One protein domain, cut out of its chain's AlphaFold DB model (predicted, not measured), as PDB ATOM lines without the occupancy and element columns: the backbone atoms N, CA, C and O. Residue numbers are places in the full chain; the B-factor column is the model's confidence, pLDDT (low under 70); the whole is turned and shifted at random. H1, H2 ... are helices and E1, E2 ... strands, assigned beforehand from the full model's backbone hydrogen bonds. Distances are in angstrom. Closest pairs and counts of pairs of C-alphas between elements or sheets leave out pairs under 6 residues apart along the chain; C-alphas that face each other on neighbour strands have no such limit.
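What this domain is: This is residues 5 to 68 of the 420 residues of the protein "ceramide kinase-like protein isoform X2" of Alligator sinensis (UniProt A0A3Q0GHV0). A strongly twisted sheet of three strands has one helix, H1, over one face and the other face bare; the hairpin of E2 and E3 reaches on past E1 and H1. The printed part has 64 residues, with E1, E2, E3 and then H1, in the mixed class and two layers. The sheet, E1 - E2 - E3, is an antiparallel meander, each strand beside the one before. The whole is loose, radius of gyration of the C-alphas 14.0 A, spanning 40 by 30 by 18 A.

Where its parts are: E1, residues 5 to 12, begins at C-alpha 5 (72.450, 57.676, -8.167) and measures 22.1 A. E2, residues 22 to 35, measures 37.1 A; E3, residues 38 to 47, 28.9 A. H1, residues 51 to 66, measures 22.1 A and ends at C-alpha 66 (72.664, 48.647, -13.032).

How they stand to each other: E1 and E2 form a hairpin at 143 degrees, with N 8 and O 27 2.9 A apart. E2 and E3 form another at 156 degrees, with N 30 and O 42 2.8 A apart. H1 is on the sheet, over E1 and E2, at a height of 9.0 A. It runs along the strands, at 14 degrees to E1 on the local plane. The closest C-alphas of E2 and H1, Gly 25 and Cys 54, are 5.5 A apart. In H1 every O i to N i+4 pair is within hydrogen-bond range.

The domain as a whole: The farthest C-alphas, Gly 16 and Asp 36, are 40.9 A apart. The printed part has no cut and no long link. Residues 34 to 38 have pLDDT under 70.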
ATOM      1  N   PHE A   5      71.124  58.288  -8.178       90.00
ATOM      2  CA  PHE A   5      72.450  57.676  -8.167       90.00
ATOM      3  C   PHE A   5      72.561  56.533  -7.162       90.00
ATOM      4  O   PHE A   5      73.526  55.785  -7.216       90.00
ATOM      5  N   SER A   6      71.606  56.312  -6.258       94.00
ATOM      6  CA  SER A   6      71.640  55.115  -5.409       94.00
ATOM      7  C   SER A   6      70.275  54.736  -4.847       94.00
ATOM      8  O   SER A   6      69.377  55.565  -4.739       94.00
ATOM      9  N   VAL A   7      70.148  53.474  -4.449       95.38
ATOM     10  CA  VAL A   7      69.055  52.951  -3.627       95.38
ATOM     11  C   VAL A   7      69.663  52.125  -2.499       95.38
ATOM     12  O   VAL A   7      70.569  51.327  -2.745       95.38
ATOM     13  N   LYS A   8      69.197  52.311  -1.261       94.50
ATOM     14  CA  LYS A   8      69.622  51.522  -0.092       94.50
ATOM     15  C   LYS A   8      68.418  51.125   0.759       94.50
ATOM     16  O   LYS A   8      67.449  51.873   0.867       94.50
ATOM     17  N   LEU A   9      68.497  49.959   1.398       94.12
ATOM     18  CA  LEU A   9      67.530  49.538   2.413       94.12
ATOM     19  C   LEU A   9      67.674  50.420   3.659       94.12
ATOM     20  O   LEU A   9      68.762  50.535   4.230       94.12
ATOM     21  N   LYS A  10      66.569  51.015   4.103       92.50
ATOM     22  CA  LYS A  10      66.518  51.889   5.273       92.50
ATOM     23  C   LYS A  10      66.213  51.057   6.510       92.50
ATOM     24  O   LYS A  10      65.109  50.543   6.655       92.50
ATOM     25  N   ARG A  11      67.177  50.934   7.422       90.88
ATOM     26  CA  ARG A  11      67.013  50.177   8.674       90.88
ATOM     27  C   ARG A  11      67.157  51.082   9.888       90.88
ATOM     28  O   ARG A  11      68.052  51.924   9.927       90.88
ATOM     29  N   ARG A  12      66.317  50.871  10.900       89.00
ATOM     30  CA  ARG A  12      66.495  51.452  12.236       89.00
ATOM     31  C   ARG A  12      67.416  50.556  13.048       89.00
ATOM     32  O   ARG A  12      67.165  49.359  13.158       89.00
ATOM     33  N   ARG A  13      68.465  51.138  13.625       87.19
ATOM     34  CA  ARG A  13      69.449  50.438  14.460       87.19
ATOM     35  C   ARG A  13      69.571  51.130  15.808       87.19
ATOM     36  O   ARG A  13      69.407  52.346  15.884       87.19
ATOM     37  N   PHE A  14      69.865  50.357  16.848       86.69
ATOM     38  CA  PHE A  14      70.221  50.910  18.151       86.69
ATOM     39  C   PHE A  14      71.655  51.453  18.138       86.69
ATOM     40  O   PHE A  14      72.478  51.055  17.308       86.69
ATOM     41  N   VAL A  15      71.959  52.366  19.064       84.19
ATOM     42  CA  VAL A  15      73.309  52.924  19.229       84.19
ATOM     43  C   VAL A  15      74.306  51.777  19.443       84.19
ATOM     44  O   VAL A  15      74.082  50.902  20.273       84.19
ATOM     45  N   GLY A  16      75.381  51.741  18.650       83.31
ATOM     46  CA  GLY A  16      76.405  50.685  18.687       83.31
ATOM     47  C   GLY A  16      76.123  49.440  17.827       83.31
ATOM     48  O   GLY A  16      77.030  48.636  17.601       83.31
ATOM     49  N   GLN A  17      74.918  49.280  17.272       85.44
ATOM     50  CA  GLN A  17      74.570  48.125  16.440       85.44
ATOM     51  C   GLN A  17      75.092  48.276  14.996       85.44
ATOM     52  O   GLN A  17      74.601  49.092  14.215       85.44
ATOM     53  N   LYS A  18      76.066  47.439  14.602       76.00
ATOM     54  CA  LYS A  18      76.707  47.497  13.266       76.00
ATOM     55  C   LYS A  18      75.964  46.734  12.156       76.00
ATOM     56  O   LYS A  18      76.113  47.081  10.984       76.00
ATOM     57  N   LYS A  19      75.165  45.711  12.490       80.50
ATOM     58  CA  LYS A  19      74.426  44.858  11.533       80.50
ATOM     59  C   LYS A  19      72.996  44.578  12.010       80.50
ATOM     60  O   LYS A  19      72.719  44.619  13.206       80.50
ATOM     61  N   GLY A  20      72.099  44.285  11.067       81.19
ATOM     62  CA  GLY A  20      70.676  44.056  11.338       81.19
ATOM     63  C   GLY A  20      69.879  45.351  11.541       81.19
ATOM     64  O   GLY A  20      70.222  46.395  10.966       81.19
ATOM     65  N   GLY A  21      68.817  45.258  12.342       85.69
ATOM     66  CA  GLY A  21      67.878  46.343  12.633       85.69
ATOM     67  C   GLY A  21      66.560  46.213  11.865       85.69
ATOM     68  O   GLY A  21      66.517  45.592  10.801       85.69
ATOM     69  N   THR A  22      65.500  46.817  12.406       88.75
ATOM     70  CA  THR A  22      64.154  46.804  11.813       88.75
ATOM     71  C   THR A  22      64.183  47.477  10.446       88.75
ATOM     72  O   THR A  22      64.625  48.629  10.341       88.75
ATOM     73  N   LEU A  23      63.734  46.778   9.403       91.62
ATOM     74  CA  LEU A  23      63.584  47.370   8.081       91.62
ATOM     75  C   LEU A  23      62.413  48.353   8.096       91.62
ATOM     76  O   LEU A  23      61.321  48.028   8.544       91.62
ATOM     77  N   LEU A  24      62.676  49.585   7.670       92.88
ATOM     78  CA  LEU A  24      61.685  50.657   7.632       92.88
ATOM     79  C   LEU A  24      61.220  50.972   6.210       92.88
ATOM     80  O   LEU A  24      60.252  51.712   6.055       92.88
ATOM     81  N   GLY A  25      61.939  50.503   5.188       95.50
ATOM     82  CA  GLY A  25      61.704  50.898   3.807       95.50
ATOM     83  C   GLY A  25      62.963  50.928   2.945       95.50
ATOM     84  O   GLY A  25      63.970  50.282   3.247       95.50
ATOM     85  N   ILE A  26      62.919  51.754   1.901       96.44
ATOM     86  CA  ILE A  26      64.051  52.076   1.028       96.44
ATOM     87  C   ILE A  26      64.294  53.588   0.982       96.44
ATOM     88  O   ILE A  26      63.379  54.398   1.139       96.44
ATOM     89  N   THR A  27      65.540  53.967   0.725       96.06
ATOM     90  CA  THR A  27      65.950  55.348   0.469       96.06
ATOM     91  C   THR A  27      66.556  55.426  -0.924       96.06
ATOM     92  O   THR A  27      67.506  54.701  -1.225       96.06
ATOM     93  N   LEU A  28      66.015  56.311  -1.759       95.38
ATOM     94  CA  LEU A  28      66.635  56.729  -3.012       95.38
ATOM     95  C   LEU A  28      67.513  57.936  -2.749       95.38
ATOM     96  O   LEU A  28      67.071  58.897  -2.123       95.38
ATOM     97  N   PHE A  29      68.731  57.889  -3.262       94.44
ATOM     98  CA  PHE A  29      69.645  59.015  -3.280       94.44
ATOM     99  C   PHE A  29      69.581  59.643  -4.659       94.44
ATOM    100  O   PHE A  29      69.802  58.971  -5.674       94.44
ATOM    101  N   VAL A  30      69.219  60.918  -4.679       91.56
ATOM    102  CA  VAL A  30      68.959  61.681  -5.890       91.56
ATOM    103  C   VAL A  30      69.834  62.917  -5.928       91.56
ATOM    104  O   VAL A  30      70.160  63.495  -4.896       91.56
ATOM    105  N   CYS A  31      70.207  63.317  -7.128       85.81
ATOM    106  CA  CYS A  31      70.979  64.511  -7.388       85.81
ATOM    107  C   CYS A  31      70.038  65.585  -7.941       85.81
ATOM    108  O   CYS A  31      69.427  65.391  -8.985       85.81
ATOM    109  N   LEU A  32      69.876  66.703  -7.237       81.88
ATOM    110  CA  LEU A  32      68.977  67.789  -7.633       81.88
ATOM    111  C   LEU A  32      69.782  68.991  -8.123       81.88
ATOM    112  O   LEU A  32      70.781  69.363  -7.506       81.88
ATOM    113  N   LYS A  33      69.320  69.641  -9.196       72.31
ATOM    114  CA  LYS A  33      69.854  70.939  -9.628       72.31
ATOM    115  C   LYS A  33      69.361  72.010  -8.646       72.31
ATOM    116  O   LYS A  33      68.154  72.183  -8.492       72.31
ATOM    117  N   LYS A  34      70.276  72.673  -7.930       69.00
ATOM    118  CA  LYS A  34      69.946  73.717  -6.939       69.00
ATOM    119  C   LYS A  34      70.002  75.120  -7.552       69.00
ATOM    120  O   LYS A  34      69.111  75.923  -7.311       69.00
ATOM    121  N   GLU A  35      71.051  75.385  -8.321       67.12
ATOM    122  CA  GLU A  35      71.327  76.620  -9.068       67.12
ATOM    123  C   GLU A  35      71.898  76.215 -10.436       67.12
ATOM    124  O   GLU A  35      72.159  75.024 -10.668       67.12
ATOM    125  N   ASP A  36      72.132  77.171 -11.335       55.28
ATOM    126  CA  ASP A  36      72.942  76.884 -12.515       55.28
ATOM    127  C   ASP A  36      74.309  76.361 -12.072       55.28
ATOM    128  O   ASP A  36      75.000  76.947 -11.239       55.28
ATOM    129  N   ASN A  37      74.633  75.167 -12.566       53.91
ATOM    130  CA  ASN A  37      75.903  74.479 -12.347       53.91
ATOM    131  C   ASN A  37      76.176  73.985 -10.914       53.91
ATOM    132  O   ASN A  37      77.293  73.564 -10.619       53.91
ATOM    133  N   LYS A  38      75.164  73.956 -10.029       63.25
ATOM    134  CA  LYS A  38      75.277  73.321  -8.702       63.25
ATOM    135  C   LYS A  38      74.316  72.159  -8.535       63.25
ATOM    136  O   LYS A  38      73.092  72.311  -8.580       63.25
ATOM    137  N   LEU A  39      74.901  71.005  -8.248       70.50
ATOM    138  CA  LEU A  39      74.196  69.791  -7.881       70.50
ATOM    139  C   LEU A  39      74.184  69.633  -6.357       70.50
ATOM    140  O   LEU A  39      75.172  69.916  -5.683       70.50
ATOM    141  N   LYS A  40      73.047  69.200  -5.814       80.62
ATOM    142  CA  LYS A  40      72.875  68.896  -4.394       80.62
ATOM    143  C   LYS A  40      72.339  67.481  -4.248       80.62
ATOM    144  O   LYS A  40      71.332  67.136  -4.868       80.62
ATOM    145  N   ASP A  41      72.974  66.678  -3.409       85.06
ATOM    146  CA  ASP A  41      72.434  65.382  -3.036       85.06
ATOM    147  C   ASP A  41      71.182  65.550  -2.155       85.06
ATOM    148  O   ASP A  41      71.035  66.473  -1.351       85.06
ATOM    149  N   SER A  42      70.214  64.671  -2.362       89.94
ATOM    150  CA  SER A  42      68.965  64.630  -1.616       89.94
ATOM    151  C   SER A  42      68.494  63.188  -1.489       89.94
ATOM    152  O   SER A  42      68.953  62.292  -2.202       89.94
ATOM    153  N   THR A  43      67.565  62.948  -0.570       93.50
ATOM    154  CA  THR A  43      67.034  61.611  -0.311       93.50
ATOM    155  C   THR A  43      65.522  61.583  -0.427       93.50
ATOM    156  O   THR A  43      64.841  62.409   0.181       93.50
ATOM    157  N   VAL A  44      64.994  60.582  -1.123       93.50
ATOM    158  CA  VAL A  44      63.564  60.264  -1.155       93.50
ATOM    159  C   VAL A  44      63.353  58.957  -0.403       93.50
ATOM    160  O   VAL A  44      63.967  57.941  -0.723       93.50
ATOM    161  N   ASN A  45      62.511  58.977   0.626       95.00
ATOM    162  CA  ASN A  45      62.293  57.831   1.505       95.00
ATOM    163  C   ASN A  45      60.928  57.197   1.233       95.00
ATOM    164  O   ASN A  45      59.910  57.875   1.340       95.00
ATOM    165  N   PHE A  46      60.912  55.893   0.972       94.56
ATOM    166  CA  PHE A  46      59.692  55.099   0.860       94.56
ATOM    167  C   PHE A  46      59.635  54.157   2.048       94.56
ATOM    168  O   PHE A  46      60.471  53.262   2.155       94.56
ATOM    169  N   ASN A  47      58.681  54.371   2.950       94.69
ATOM    170  CA  ASN A  47      58.535  53.526   4.128       94.69
ATOM    171  C   ASN A  47      57.531  52.399   3.845       94.69
ATOM    172  O   ASN A  47      56.467  52.651   3.283       94.69
ATOM    173  N   ASN A  48      57.855  51.172   4.250       92.50
ATOM    174  CA  ASN A  48      56.955  50.021   4.180       92.50
ATOM    175  C   ASN A  48      57.356  49.010   5.266       92.50
ATOM    176  O   ASN A  48      58.543  48.808   5.509       92.50
ATOM    177  N   LEU A  49      56.370  48.419   5.943       89.56
ATOM    178  CA  LEU A  49      56.595  47.441   7.014       89.56
ATOM    179  C   LEU A  49      56.769  46.011   6.483       89.56
ATOM    180  O   LEU A  49      57.301  45.168   7.198       89.56
ATOM    181  N   SER A  50      56.333  45.730   5.249       94.69
ATOM    182  CA  SER A  50      56.588  44.442   4.599       94.69
ATOM    183  C   SER A  50      58.050  44.369   4.164       94.69
ATOM    184  O   SER A  50      58.485  45.138   3.297       94.69
ATOM    185  N   GLU A  51      58.810  43.447   4.763       93.31
ATOM    186  CA  GLU A  51      60.206  43.246   4.381       93.31
ATOM    187  C   GLU A  51      60.330  42.739   2.944       93.31
ATOM    188  O   GLU A  51      61.178  43.239   2.201       93.31
ATOM    189  N   ASP A  52      59.430  41.846   2.527       94.88
ATOM    190  CA  ASP A  52      59.386  41.296   1.171       94.88
ATOM    191  C   ASP A  52      59.210  42.403   0.129       94.88
ATOM    192  O   ASP A  52      59.996  42.495  -0.813       94.88
ATOM    193  N   HIS A  53      58.257  43.322   0.335       95.62
ATOM    194  CA  HIS A  53      58.067  44.455  -0.575       95.62
ATOM    195  C   HIS A  53      59.284  45.388  -0.606       95.62
ATOM    196  O   HIS A  53      59.669  45.861  -1.673       95.62
ATOM    197  N   CYS A  54      59.918  45.651   0.541       95.94
ATOM    198  CA  CYS A  54      61.121  46.488   0.583       95.94
ATOM    199  C   CYS A  54      62.285  45.859  -0.190       95.94
ATOM    200  O   CYS A  54      63.009  46.564  -0.896       95.94
ATOM    201  N   HIS A  55      62.473  44.547  -0.045       95.94
ATOM    202  CA  HIS A  55      63.495  43.794  -0.760       95.94
ATOM    203  C   HIS A  55      63.201  43.720  -2.262       95.94
ATOM    204  O   HIS A  55      64.118  43.939  -3.056       95.94
ATOM    205  N   GLU A  56      61.940  43.517  -2.642       96.69
ATOM    206  CA  GLU A  56      61.484  43.536  -4.033       96.69
ATOM    207  C   GLU A  56      61.759  44.895  -4.687       96.69
ATOM    208  O   GLU A  56      62.433  44.974  -5.713       96.69
ATOM    209  N   TRP A  57      61.328  45.995  -4.056       96.19
ATOM    210  CA  TRP A  57      61.563  47.346  -4.569       96.19
ATOM    211  C   TRP A  57      63.052  47.668  -4.675       96.19
ATOM    212  O   TRP A  57      63.495  48.221  -5.682       96.19
ATOM    213  N   PHE A  58      63.834  47.316  -3.648       96.38
ATOM    214  CA  PHE A  58      65.282  47.496  -3.659       96.38
ATOM    215  C   PHE A  58      65.924  46.752  -4.832       96.38
ATOM    216  O   PHE A  58      66.710  47.358  -5.557       96.38
ATOM    217  N   ARG A  59      65.573  45.476  -5.044       96.62
ATOM    218  CA  ARG A  59      66.094  44.655  -6.142       96.62
ATOM    219  C   ARG A  59      65.744  45.262  -7.498       96.62
ATOM    220  O   ARG A  59      66.658  45.564  -8.259       96.62
ATOM    221  N   CYS A  60      64.464  45.527  -7.758       95.88
ATOM    222  CA  CYS A  60      64.002  46.067  -9.039       95.88
ATOM    223  C   CYS A  60      64.657  47.415  -9.365       95.88
ATOM    224  O   CYS A  60      65.139  47.639 -10.474       95.88
ATOM    225  N   LEU A  61      64.743  48.325  -8.389       94.56
ATOM    226  CA  LEU A  61      65.404  49.614  -8.596       94.56
ATOM    227  C   LEU A  61      66.909  49.453  -8.793       94.56
ATOM    228  O   LEU A  61      67.494  50.167  -9.606       94.56
ATOM    229  N   LYS A  62      67.546  48.514  -8.089       93.06
ATOM    230  CA  LYS A  62      68.968  48.230  -8.269       93.06
ATOM    231  C   LYS A  62      69.254  47.649  -9.656       93.06
ATOM    232  O   LYS A  62      70.234  48.059 -10.269       93.06
ATOM    233  N   GLU A  63      68.392  46.777 -10.173       93.44
ATOM    234  CA  GLU A  63      68.465  46.249 -11.540       93.44
ATOM    235  C   GLU A  63      68.326  47.362 -12.584       93.44
ATOM    236  O   GLU A  63      69.176  47.473 -13.467       93.44
ATOM    237  N   ILE A  64      67.343  48.260 -12.428       92.44
ATOM    238  CA  ILE A  64      67.192  49.439 -13.299       92.44
ATOM    239  C   ILE A  64      68.460  50.302 -13.267       92.44
ATOM    240  O   ILE A  64      68.963  50.706 -14.313       92.44
ATOM    241  N   LEU A  65      68.997  50.577 -12.073       90.44
ATOM    242  CA  LEU A  65      70.204  51.390 -11.916       90.44
ATOM    243  C   LEU A  65      71.446  50.733 -12.534       90.44
ATOM    244  O   LEU A  65      72.285  51.438 -13.092       90.44
ATOM    245  N   ASN A  66      71.565  49.409 -12.443       88.25
ATOM    246  CA  ASN A  66      72.664  48.647 -13.032       88.25
ATOM    247  C   ASN A  66      72.540  48.513 -14.561       88.25
ATOM    248  O   ASN A  66      73.545  48.259 -15.221       88.25
ATOM    249  N   GLY A  67      71.337  48.691 -15.118       88.31
ATOM    250  CA  GLY A  67      71.083  48.673 -16.561       88.31
ATOM    251  C   GLY A  67      71.573  49.917 -17.312       88.31
ATOM    252  O   GLY A  67      71.643  49.899 -18.542       88.31
ATOM    253  N   PHE A  68      71.939  50.999 -16.612       86.75
ATOM    254  CA  PHE A  68      72.518  52.187 -17.244       86.75
ATOM    255  C   PHE A  68      73.979  51.942 -17.650       86.75
ATOM    256  O   PHE A  68      74.860  51.871 -16.800       86.75
TER     257      PHE A  68